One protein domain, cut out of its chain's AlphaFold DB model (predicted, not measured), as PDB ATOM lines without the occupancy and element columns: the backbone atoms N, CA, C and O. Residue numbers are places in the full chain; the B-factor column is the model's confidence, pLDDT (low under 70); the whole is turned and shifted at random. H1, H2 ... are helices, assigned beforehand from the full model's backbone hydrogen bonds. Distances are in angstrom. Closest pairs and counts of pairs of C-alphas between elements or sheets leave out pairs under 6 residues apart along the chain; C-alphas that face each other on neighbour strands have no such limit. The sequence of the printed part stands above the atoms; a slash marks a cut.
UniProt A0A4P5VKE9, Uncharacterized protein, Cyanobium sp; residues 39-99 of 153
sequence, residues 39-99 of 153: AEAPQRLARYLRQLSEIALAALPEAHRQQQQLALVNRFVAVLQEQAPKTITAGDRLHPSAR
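What this domain is: This is residues 39 to 99 of the 153 residues of an uncharacterized protein of Cyanobium sp (UniProt A0A4P5VKE9). Two long helices, H2 and H1, make a narrow V that is closest near the short link between them and opens toward the far ends; after H2, the stretch with no named element folds back along H2, on the side away from H1. Residues 39 to 52, of which 41 to 52 belong to H1, stick out free of the rest. The printed part has 61 residues with two named helices, H1 then H2 along the chain, no named strand, and the class all helix. It is only just loose, close to compact, with a radius of gyration of the C-alphas of 13.1 A, and elongated, spanning 41 by 24 by 18 A.

Where its parts are: Find C-alpha 65 at (-48.459, 12.572, 31.197); from there H2, residues 65 to 83, runs 27.5 A to C-alpha 83 at (-23.744, 1.415, 26.721). Then look back to C-alpha 41 at (-19.421, 5.780, 42.106), where H1, residues 41 to 58, begins its 25.9 A.

How they stand to each other: Start at Gln 69 in H2 and look across to Leu 57 in H1: their C-alphas, the closest of the two helices, are 5.8 A apart. H1 and H2 are close but not clearly touching, with 1 pair of C-alphas within 8 A. They run opposite ways at a shallow tilt of 24 degrees, with centres 13.9 A apart. In both H1 and H2, every O i to N i+4 pair is within hydrogen-bond range.

The domain as a whole: The C-alphas of Ala 39 and Ala 63, the two farthest apart, are 41.6 A apart. Between H1 and H2 you cross a short link of 6 residues. Residues 84 to 99 hold no named element, and residues 82 to 87 stand free. The printed part has no cut; its mean pLDDT is 92.4, and no printed residue is under 70.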
ATOM      1  N   ALA A  39     -15.375   2.673  43.794       95.56
ATOM      2  CA  ALA A  39     -16.182   1.592  44.354       95.56
ATOM      3  C   ALA A  39     -17.617   2.042  44.680       95.56
ATOM      4  O   ALA A  39     -18.561   1.270  44.506       95.56
ATOM      5  N   GLU A  40     -17.799   3.299  45.092       91.88
ATOM      6  CA  GLU A  40     -19.108   3.869  45.434       91.88
ATOM      7  C   GLU A  40     -19.767   4.614  44.262       91.88
ATOM      8  O   GLU A  40     -20.982   4.852  44.264       91.88
ATOM      9  N   ALA A  41     -18.984   4.974  43.239       94.38
ATOM     10  CA  ALA A  41     -19.421   5.780  42.106       94.38
ATOM     11  C   ALA A  41     -20.701   5.258  41.428       94.38
ATOM     12  O   ALA A  41     -21.613   6.068  41.226       94.38
ATOM     13  N   PRO A  42     -20.857   3.949  41.122       93.81
ATOM     14  CA  PRO A  42     -22.067   3.455  40.468       93.81
ATOM     15  C   PRO A  42     -23.336   3.738  41.280       93.81
ATOM     16  O   PRO A  42     -24.335   4.204  40.732       93.81
ATOM     17  N   GLN A  43     -23.293   3.514  42.596       93.62
ATOM     18  CA  GLN A  43     -24.448   3.700  43.473       93.62
ATOM     19  C   GLN A  43     -24.761   5.186  43.687       93.62
ATOM     20  O   GLN A  43     -25.927   5.589  43.624       93.62
ATOM     21  N   ARG A  44     -23.733   6.018  43.896       94.00
ATOM     22  CA  ARG A  44     -23.893   7.468  44.096       94.00
ATOM     23  C   ARG A  44     -24.460   8.154  42.852       94.00
ATOM     24  O   ARG A  44     -25.423   8.915  42.966       94.00
ATOM     25  N   LEU A  45     -23.933   7.836  41.669       94.94
ATOM     26  CA  LEU A  45     -24.413   8.389  40.399       94.94
ATOM     27  C   LEU A  45     -25.829   7.903  40.059       94.94
ATOM     28  O   LEU A  45     -26.659   8.702  39.625       94.94
ATOM     29  N   ALA A  46     -26.145   6.628  40.314       94.06
ATOM     30  CA  ALA A  46     -27.495   6.103  40.114       94.06
ATOM     31  C   ALA A  46     -28.528   6.800  41.017       94.06
ATOM     32  O   ALA A  46     -29.616   7.145  40.553       94.06
ATOM     33  N   ARG A  47     -28.189   7.062  42.289       93.50
ATOM     34  CA  ARG A  47     -29.059   7.798  43.224       93.50
ATOM     35  C   ARG A  47     -29.319   9.229  42.755       93.50
ATOM     36  O   ARG A  47     -30.471   9.659  42.759       93.50
ATOM     37  N   TYR A  48     -28.277   9.931  42.314       94.25
ATOM     38  CA  TYR A  48     -28.405  11.281  41.764       94.25
ATOM     39  C   TYR A  48     -29.295  11.300  40.510       94.25
ATOM     40  O   TYR A  48     -30.247  12.077  40.420       94.25
ATOM     41  N   LEU A  49     -29.067  10.372  39.574       94.88
ATOM     42  CA  LEU A  49     -29.888  10.251  38.368       94.88
ATOM     43  C   LEU A  49     -31.350   9.922  38.692       94.88
ATOM     44  O   LEU A  49     -32.252  10.461  38.051       94.88
ATOM     45  N   ARG A  50     -31.604   9.063  39.687       94.12
ATOM     46  CA  ARG A  50     -32.960   8.744  40.149       94.12
ATOM     47  C   ARG A  50     -33.693  10.004  40.608       94.12
ATOM     48  O   ARG A  50     -34.810  10.231  40.154       94.12
ATOM     49  N   GLN A  51     -33.070  10.822  41.457       93.00
ATOM     50  CA  GLN A  51     -33.677  12.064  41.953       93.00
ATOM     51  C   GLN A  51     -34.046  13.004  40.797       93.00
ATOM     52  O   GLN A  51     -35.176  13.486  40.721       93.00
ATOM     53  N   LEU A  52     -33.132  13.202  39.842       94.06
ATOM     54  CA  LEU A  52     -33.407  14.009  38.649       94.06
ATOM     55  C   LEU A  52     -34.523  13.416  37.782       94.06
ATOM     56  O   LEU A  52     -35.358  14.150  37.255       94.06
ATOM     57  N   SER A  53     -34.558  12.090  37.651       94.44
ATOM     58  CA  SER A  53     -35.587  11.386  36.882       94.44
ATOM     59  C   SER A  53     -36.970  11.566  37.505       94.44
ATOM     60  O   SER A  53     -37.928  11.825  36.783       94.44
ATOM     61  N   GLU A  54     -37.085  11.490  38.834       94.12
ATOM     62  CA  GLU A  54     -38.340  11.725  39.557       94.12
ATOM     63  C   GLU A  54     -38.857  13.153  39.337       94.12
ATOM     64  O   GLU A  54     -40.022  13.336  38.975       94.12
ATOM     65  N   ILE A  55     -37.977  14.154  39.458       93.38
ATOM     66  CA  ILE A  55     -38.313  15.563  39.205       93.38
ATOM     67  C   ILE A  55     -38.772  15.758  37.754       93.38
ATOM     68  O   ILE A  55     -39.826  16.348  37.508       93.38
ATOM     69  N   ALA A  56     -38.017  15.234  36.785       92.62
ATOM     70  CA  ALA A  56     -38.331  15.375  35.366       92.62
ATOM     71  C   ALA A  56     -39.664  14.706  34.996       92.62
ATOM     72  O   ALA A  56     -40.463  15.286  34.263       92.62
ATOM     73  N   LEU A  57     -39.932  13.508  35.524       92.50
ATOM     74  CA  LEU A  57     -41.182  12.786  35.282       92.50
ATOM     75  C   LEU A  57     -42.384  13.489  35.926       92.50
ATOM     76  O   LEU A  57     -43.466  13.482  35.335       92.50
ATOM     77  N   ALA A  58     -42.213  14.095  37.104       90.81
ATOM     78  CA  ALA A  58     -43.261  14.852  37.787       90.81
ATOM     79  C   ALA A  58     -43.580  16.188  37.092       90.81
ATOM     80  O   ALA A  58     -44.735  16.610  37.079       90.81
ATOM     81  N   ALA A  59     -42.581  16.822  36.471       92.19
ATOM     82  CA  ALA A  59     -42.725  18.099  35.773       92.19
ATOM     83  C   ALA A  59     -43.446  18.002  34.411       92.19
ATOM     84  O   ALA A  59     -43.758  19.031  33.808       92.19
ATOM     85  N   LEU A  60     -43.714  16.792  33.903       91.38
ATOM     86  CA  LEU A  60     -44.381  16.619  32.613       91.38
ATOM     87  C   LEU A  60     -45.845  17.120  32.644       91.38
ATOM     88  O   LEU A  60     -46.557  16.899  33.638       91.38
ATOM     89  N   PRO A  61     -46.325  17.751  31.549       88.81
ATOM     90  CA  PRO A  61     -47.704  18.225  31.435       88.81
ATOM     91  C   PRO A  61     -48.728  17.122  31.713       88.81
ATOM     92  O   PRO A  61     -48.504  15.964  31.374       88.81
ATOM     93  N   GLU A  62     -49.873  17.472  32.307       82.00
ATOM     94  CA  GLU A  62     -50.923  16.493  32.643       82.00
ATOM     95  C   GLU A  62     -51.511  15.799  31.415       82.00
ATOM     96  O   GLU A  62     -51.771  14.592  31.437       82.00
ATOM     97  N   ALA A  63     -51.673  16.543  30.319       82.44
ATOM     98  CA  ALA A  63     -52.144  15.996  29.059       82.44
ATOM     99  C   ALA A  63     -51.168  14.920  28.564       82.44
ATOM    100  O   ALA A  63     -50.024  15.208  28.225       82.44
ATOM    101  N   HIS A  64     -51.630  13.670  28.513       80.00
ATOM    102  CA  HIS A  64     -50.822  12.514  28.112       80.00
ATOM    103  C   HIS A  64     -49.601  12.236  29.006       80.00
ATOM    104  O   HIS A  64     -48.695  11.518  28.571       80.00
ATOM    105  N   ARG A  65     -49.589  12.724  30.261       86.31
ATOM    106  CA  ARG A  65     -48.459  12.572  31.197       86.31
ATOM    107  C   ARG A  65     -47.921  11.145  31.231       86.31
ATOM    108  O   ARG A  65     -46.733  10.935  31.033       86.31
ATOM    109  N   GLN A  66     -48.799  10.156  31.400       89.19
ATOM    110  CA  GLN A  66     -48.409   8.746  31.509       89.19
ATOM    111  C   GLN A  66     -47.717   8.216  30.241       89.19
ATOM    112  O   GLN A  66     -46.725   7.496  30.326       89.19
ATOM    113  N   GLN A  67     -48.205   8.593  29.055       90.69
ATOM    114  CA  GLN A  67     -47.599   8.189  27.781       90.69
ATOM    115  C   GLN A  67     -46.241   8.868  27.572       90.69
ATOM    116  O   GLN A  67     -45.292   8.228  27.124       90.69
ATOM    117  N   GLN A  68     -46.130  10.148  27.932       91.69
ATOM    118  CA  GLN A  68     -44.878  10.902  27.843       91.69
ATOM    119  C   GLN A  68     -43.832  10.403  28.845       91.69
ATOM    120  O   GLN A  68     -42.672  10.237  28.476       91.69
ATOM    121  N   GLN A  69     -44.246  10.094  30.076       93.38
ATOM    122  CA  GLN A  69     -43.406   9.477  31.103       93.38
ATOM    123  C   GLN A  69     -42.852   8.138  30.617       93.38
ATOM    124  O   GLN A  69     -41.641   7.935  30.628       93.38
ATOM    125  N   LEU A  70     -43.714   7.250  30.110       94.06
ATOM    126  CA  LEU A  70     -43.286   5.972  29.536       94.06
ATOM    127  C   LEU A  70     -42.303   6.149  28.380       94.06
ATOM    128  O   LEU A  70     -41.294   5.449  28.311       94.06
ATOM    129  N   ALA A  71     -42.590   7.078  27.467       93.88
ATOM    130  CA  ALA A  71     -41.711   7.358  26.342       93.88
ATOM    131  C   ALA A  71     -40.342   7.871  26.811       93.88
ATOM    132  O   ALA A  71     -39.324   7.453  26.263       93.88
ATOM    133  N   LEU A  72     -40.303   8.735  27.829       94.81
ATOM    134  CA  LEU A  72     -39.063   9.239  28.414       94.81
ATOM    135  C   LEU A  72     -38.258   8.116  29.078       94.81
ATOM    136  O   LEU A  72     -37.073   7.968  28.787       94.81
ATOM    137  N   VAL A  73     -38.901   7.274  29.891       95.44
ATOM    138  CA  VAL A  73     -38.236   6.128  30.530       95.44
ATOM    139  C   VAL A  73     -37.671   5.169  29.481       95.44
ATOM    140  O   VAL A  73     -36.508   4.786  29.563       95.44
ATOM    141  N   ASN A  74     -38.436   4.839  28.438       96.19
ATOM    142  CA  ASN A  74     -37.957   3.957  27.373       96.19
ATOM    143  C   ASN A  74     -36.800   4.557  26.555       96.19
ATOM    144  O   ASN A  74     -35.988   3.800  26.023       96.19
ATOM    145  N   ARG A  75     -36.676   5.891  26.476       95.56
ATOM    146  CA  ARG A  75     -35.480   6.541  25.912       95.56
ATOM    147  C   ARG A  75     -34.265   6.354  26.816       95.56
ATOM    148  O   ARG A  75     -33.202   6.034  26.302       95.56
ATOM    149  N   PHE A  76     -34.415   6.483  28.136       95.00
ATOM    150  CA  PHE A  76     -33.317   6.187  29.064       95.00
ATOM    151  C   PHE A  76     -32.876   4.725  28.976       95.00
ATOM    152  O   PHE A  76     -31.682   4.462  28.869       95.00
ATOM    153  N   VAL A  77     -33.821   3.782  28.926       95.12
ATOM    154  CA  VAL A  77     -33.504   2.356  28.731       95.12
ATOM    155  C   VAL A  77     -32.743   2.131  27.423       95.12
ATOM    156  O   VAL A  77     -31.787   1.364  27.410       95.12
ATOM    157  N   ALA A  78     -33.107   2.821  26.337       95.25
ATOM    158  CA  ALA A  78     -32.378   2.723  25.072       95.25
ATOM    159  C   ALA A  78     -30.924   3.214  25.195       95.25
ATOM    160  O   ALA A  78     -30.018   2.522  24.742       95.25
ATOM    161  N   VAL A  79     -30.688   4.340  25.874       95.75
ATOM    162  CA  VAL A  79     -29.325   4.839  26.137       95.75
ATOM    163  C   VAL A  79     -28.524   3.837  26.975       95.75
ATOM    164  O   VAL A  79     -27.373   3.545  26.659       95.75
ATOM    165  N   LEU A  80     -29.126   3.256  28.017       94.31
ATOM    166  CA  LEU A  80     -28.468   2.234  28.840       94.31
ATOM    167  C   LEU A  80     -28.162   0.959  28.040       94.31
ATOM    168  O   LEU A  80     -27.097   0.369  28.205       94.31
ATOM    169  N   GLN A  81     -29.066   0.561  27.143       94.62
ATOM    170  CA  GLN A  81     -28.884  -0.569  26.237       94.62
ATOM    171  C   GLN A  81     -27.703  -0.351  25.280       94.62
ATOM    172  O   GLN A  81     -26.955  -1.289  25.021       94.62
ATOM    173  N   GLU A  82     -27.503   0.866  24.770       94.88
ATOM    174  CA  GLU A  82     -26.363   1.196  23.903       94.88
ATOM    175  C   GLU A  82     -25.020   1.075  24.637       94.88
ATOM    176  O   GLU A  82     -24.045   0.594  24.059       94.88
ATOM    177  N   GLN A  83     -24.970   1.461  25.914       94.81
ATOM    178  CA  GLN A  83     -23.744   1.415  26.721       94.81
ATOM    179  C   GLN A  83     -23.465   0.025  27.315       94.81
ATOM    180  O   GLN A  83     -22.308  -0.363  27.479       94.81
ATOM    181  N   ALA A  84     -24.511  -0.745  27.628       93.69
ATOM    182  CA  ALA A  84     -24.409  -2.055  28.268       93.69
ATOM    183  C   ALA A  84     -25.268  -3.125  27.558       93.69
ATOM    184  O   ALA A  84     -26.112  -3.760  28.197       93.69
ATOM    185  N   PRO A  85     -25.032  -3.410  26.262       90.38
ATOM    186  CA  PRO A  85     -25.917  -4.256  25.447       90.38
ATOM    187  C   PRO A  85     -25.970  -5.727  25.880       90.38
ATOM    188  O   PRO A  85     -26.862  -6.466  25.469       90.38
ATOM    189  N   LYS A  86     -25.001  -6.179  26.689       92.88
ATOM    190  CA  LYS A  86     -24.973  -7.535  27.264       92.88
ATOM    191  C   LYS A  86     -25.762  -7.651  28.571       92.88
ATOM    192  O   LYS A  86     -26.035  -8.766  29.000       92.88
ATOM    193  N   THR A  87     -26.078  -6.525  29.207       92.88
ATOM    194  CA  THR A  87     -26.715  -6.469  30.530       92.88
ATOM    195  C   THR A  87     -28.136  -5.935  30.432       92.88
ATOM    196  O   THR A  87     -29.024  -6.484  31.070       92.88
ATOM    197  N   ILE A  88     -28.350  -4.902  29.614       93.81
ATOM    198  CA  ILE A  88     -29.658  -4.314  29.340       93.81
ATOM    199  C   ILE A  88     -30.083  -4.722  27.934       93.81
ATOM    200  O   ILE A  88     -29.355  -4.533  26.959       93.81
ATOM    201  N   THR A  89     -31.270  -5.297  27.833       92.62
ATOM    202  CA  THR A  89     -31.825  -5.887  26.620       92.62
ATOM    203  C   THR A  89     -33.085  -5.150  26.177       92.62
ATOM    204  O   THR A  89     -33.643  -4.311  26.881       92.62
ATOM    205  N   ALA A  90     -33.599  -5.503  24.995       88.56
ATOM    206  CA  ALA A  90     -34.884  -4.981  24.532       88.56
ATOM    207  C   ALA A  90     -36.060  -5.354  25.463       88.56
ATOM    208  O   ALA A  90     -37.082  -4.669  25.434       88.56
ATOM    209  N   GLY A  91     -35.915  -6.410  26.276       91.94
ATOM    210  CA  GLY A  91     -36.922  -6.852  27.244       91.94
ATOM    211  C   GLY A  91     -37.073  -5.930  28.455       91.94
ATOM    212  O   GLY A  91     -38.120  -5.953  29.090       91.94
ATOM    213  N   ASP A  92     -36.085  -5.075  28.732       93.12
ATOM    214  CA  ASP A  92     -36.106  -4.141  29.867       93.12
ATOM    215  C   ASP A  92     -36.908  -2.860  29.573       93.12
ATOM    216  O   ASP A  92     -37.066  -1.987  30.429       93.12
ATOM    217  N   ARG A  93     -37.438  -2.726  28.350       94.00
ATOM    218  CA  ARG A  93     -38.324  -1.622  27.970       94.00
ATOM    219  C   ARG A  93     -39.696  -1.803  28.608       94.00
ATOM    220  O   ARG A  93     -40.295  -2.876  28.559       94.00
ATOM    221  N   LEU A  94     -40.255  -0.714  29.124       93.75
ATOM    222  CA  LEU A  94     -41.616  -0.698  29.636       93.75
ATOM    223  C   LEU A  94     -42.622  -0.901  28.503       93.75
ATOM    224  O   LEU A  94     -42.579  -0.229  27.467       93.75
ATOM    225  N   HIS A  95     -43.574  -1.801  28.740       93.75
ATOM    226  CA  HIS A  95     -44.661  -2.066  27.812       93.75
ATOM    227  C   HIS A  95     -45.593  -0.836  27.696       93.75
ATOM    228  O   HIS A  95     -45.948  -0.234  28.716       93.75
ATOM    229  N   PRO A  96     -46.073  -0.476  26.488       89.94
ATOM    230  CA  PRO A  96     -46.902   0.716  26.264       89.94
ATOM    231  C   PRO A  96     -48.260   0.693  26.979       89.94
ATOM    232  O   PRO A  96     -48.927   1.718  27.059       89.94
ATOM    233  N   SER A  97     -48.679  -0.459  27.511       90.44
ATOM    234  CA  SER A  97     -49.917  -0.573  28.294       90.44
ATOM    235  C   SER A  97     -49.879   0.194  29.614       90.44
ATOM    236  O   SER A  97     -50.943   0.399  30.193       90.44
ATOM    237  N   ALA A  98     -48.692   0.590  30.097       87.06
ATOM    238  CA  ALA A  98     -48.535   1.333  31.347       87.06
ATOM    239  C   ALA A  98     -49.119   0.614  32.579       87.06
ATOM    240  O   ALA A  98     -49.585   1.257  33.522       87.06
ATOM    241  N   ARG A  99     -49.153  -0.725  32.553       88.88
ATOM    242  CA  ARG A  99     -49.764  -1.545  33.606       88.88
ATOM    243  C   ARG A  99     -48.723  -2.059  34.584       88.88
ATOM    244  O   ARG A  99     -47.628  -2.445  34.191       88.88
TER     245      ARG A  99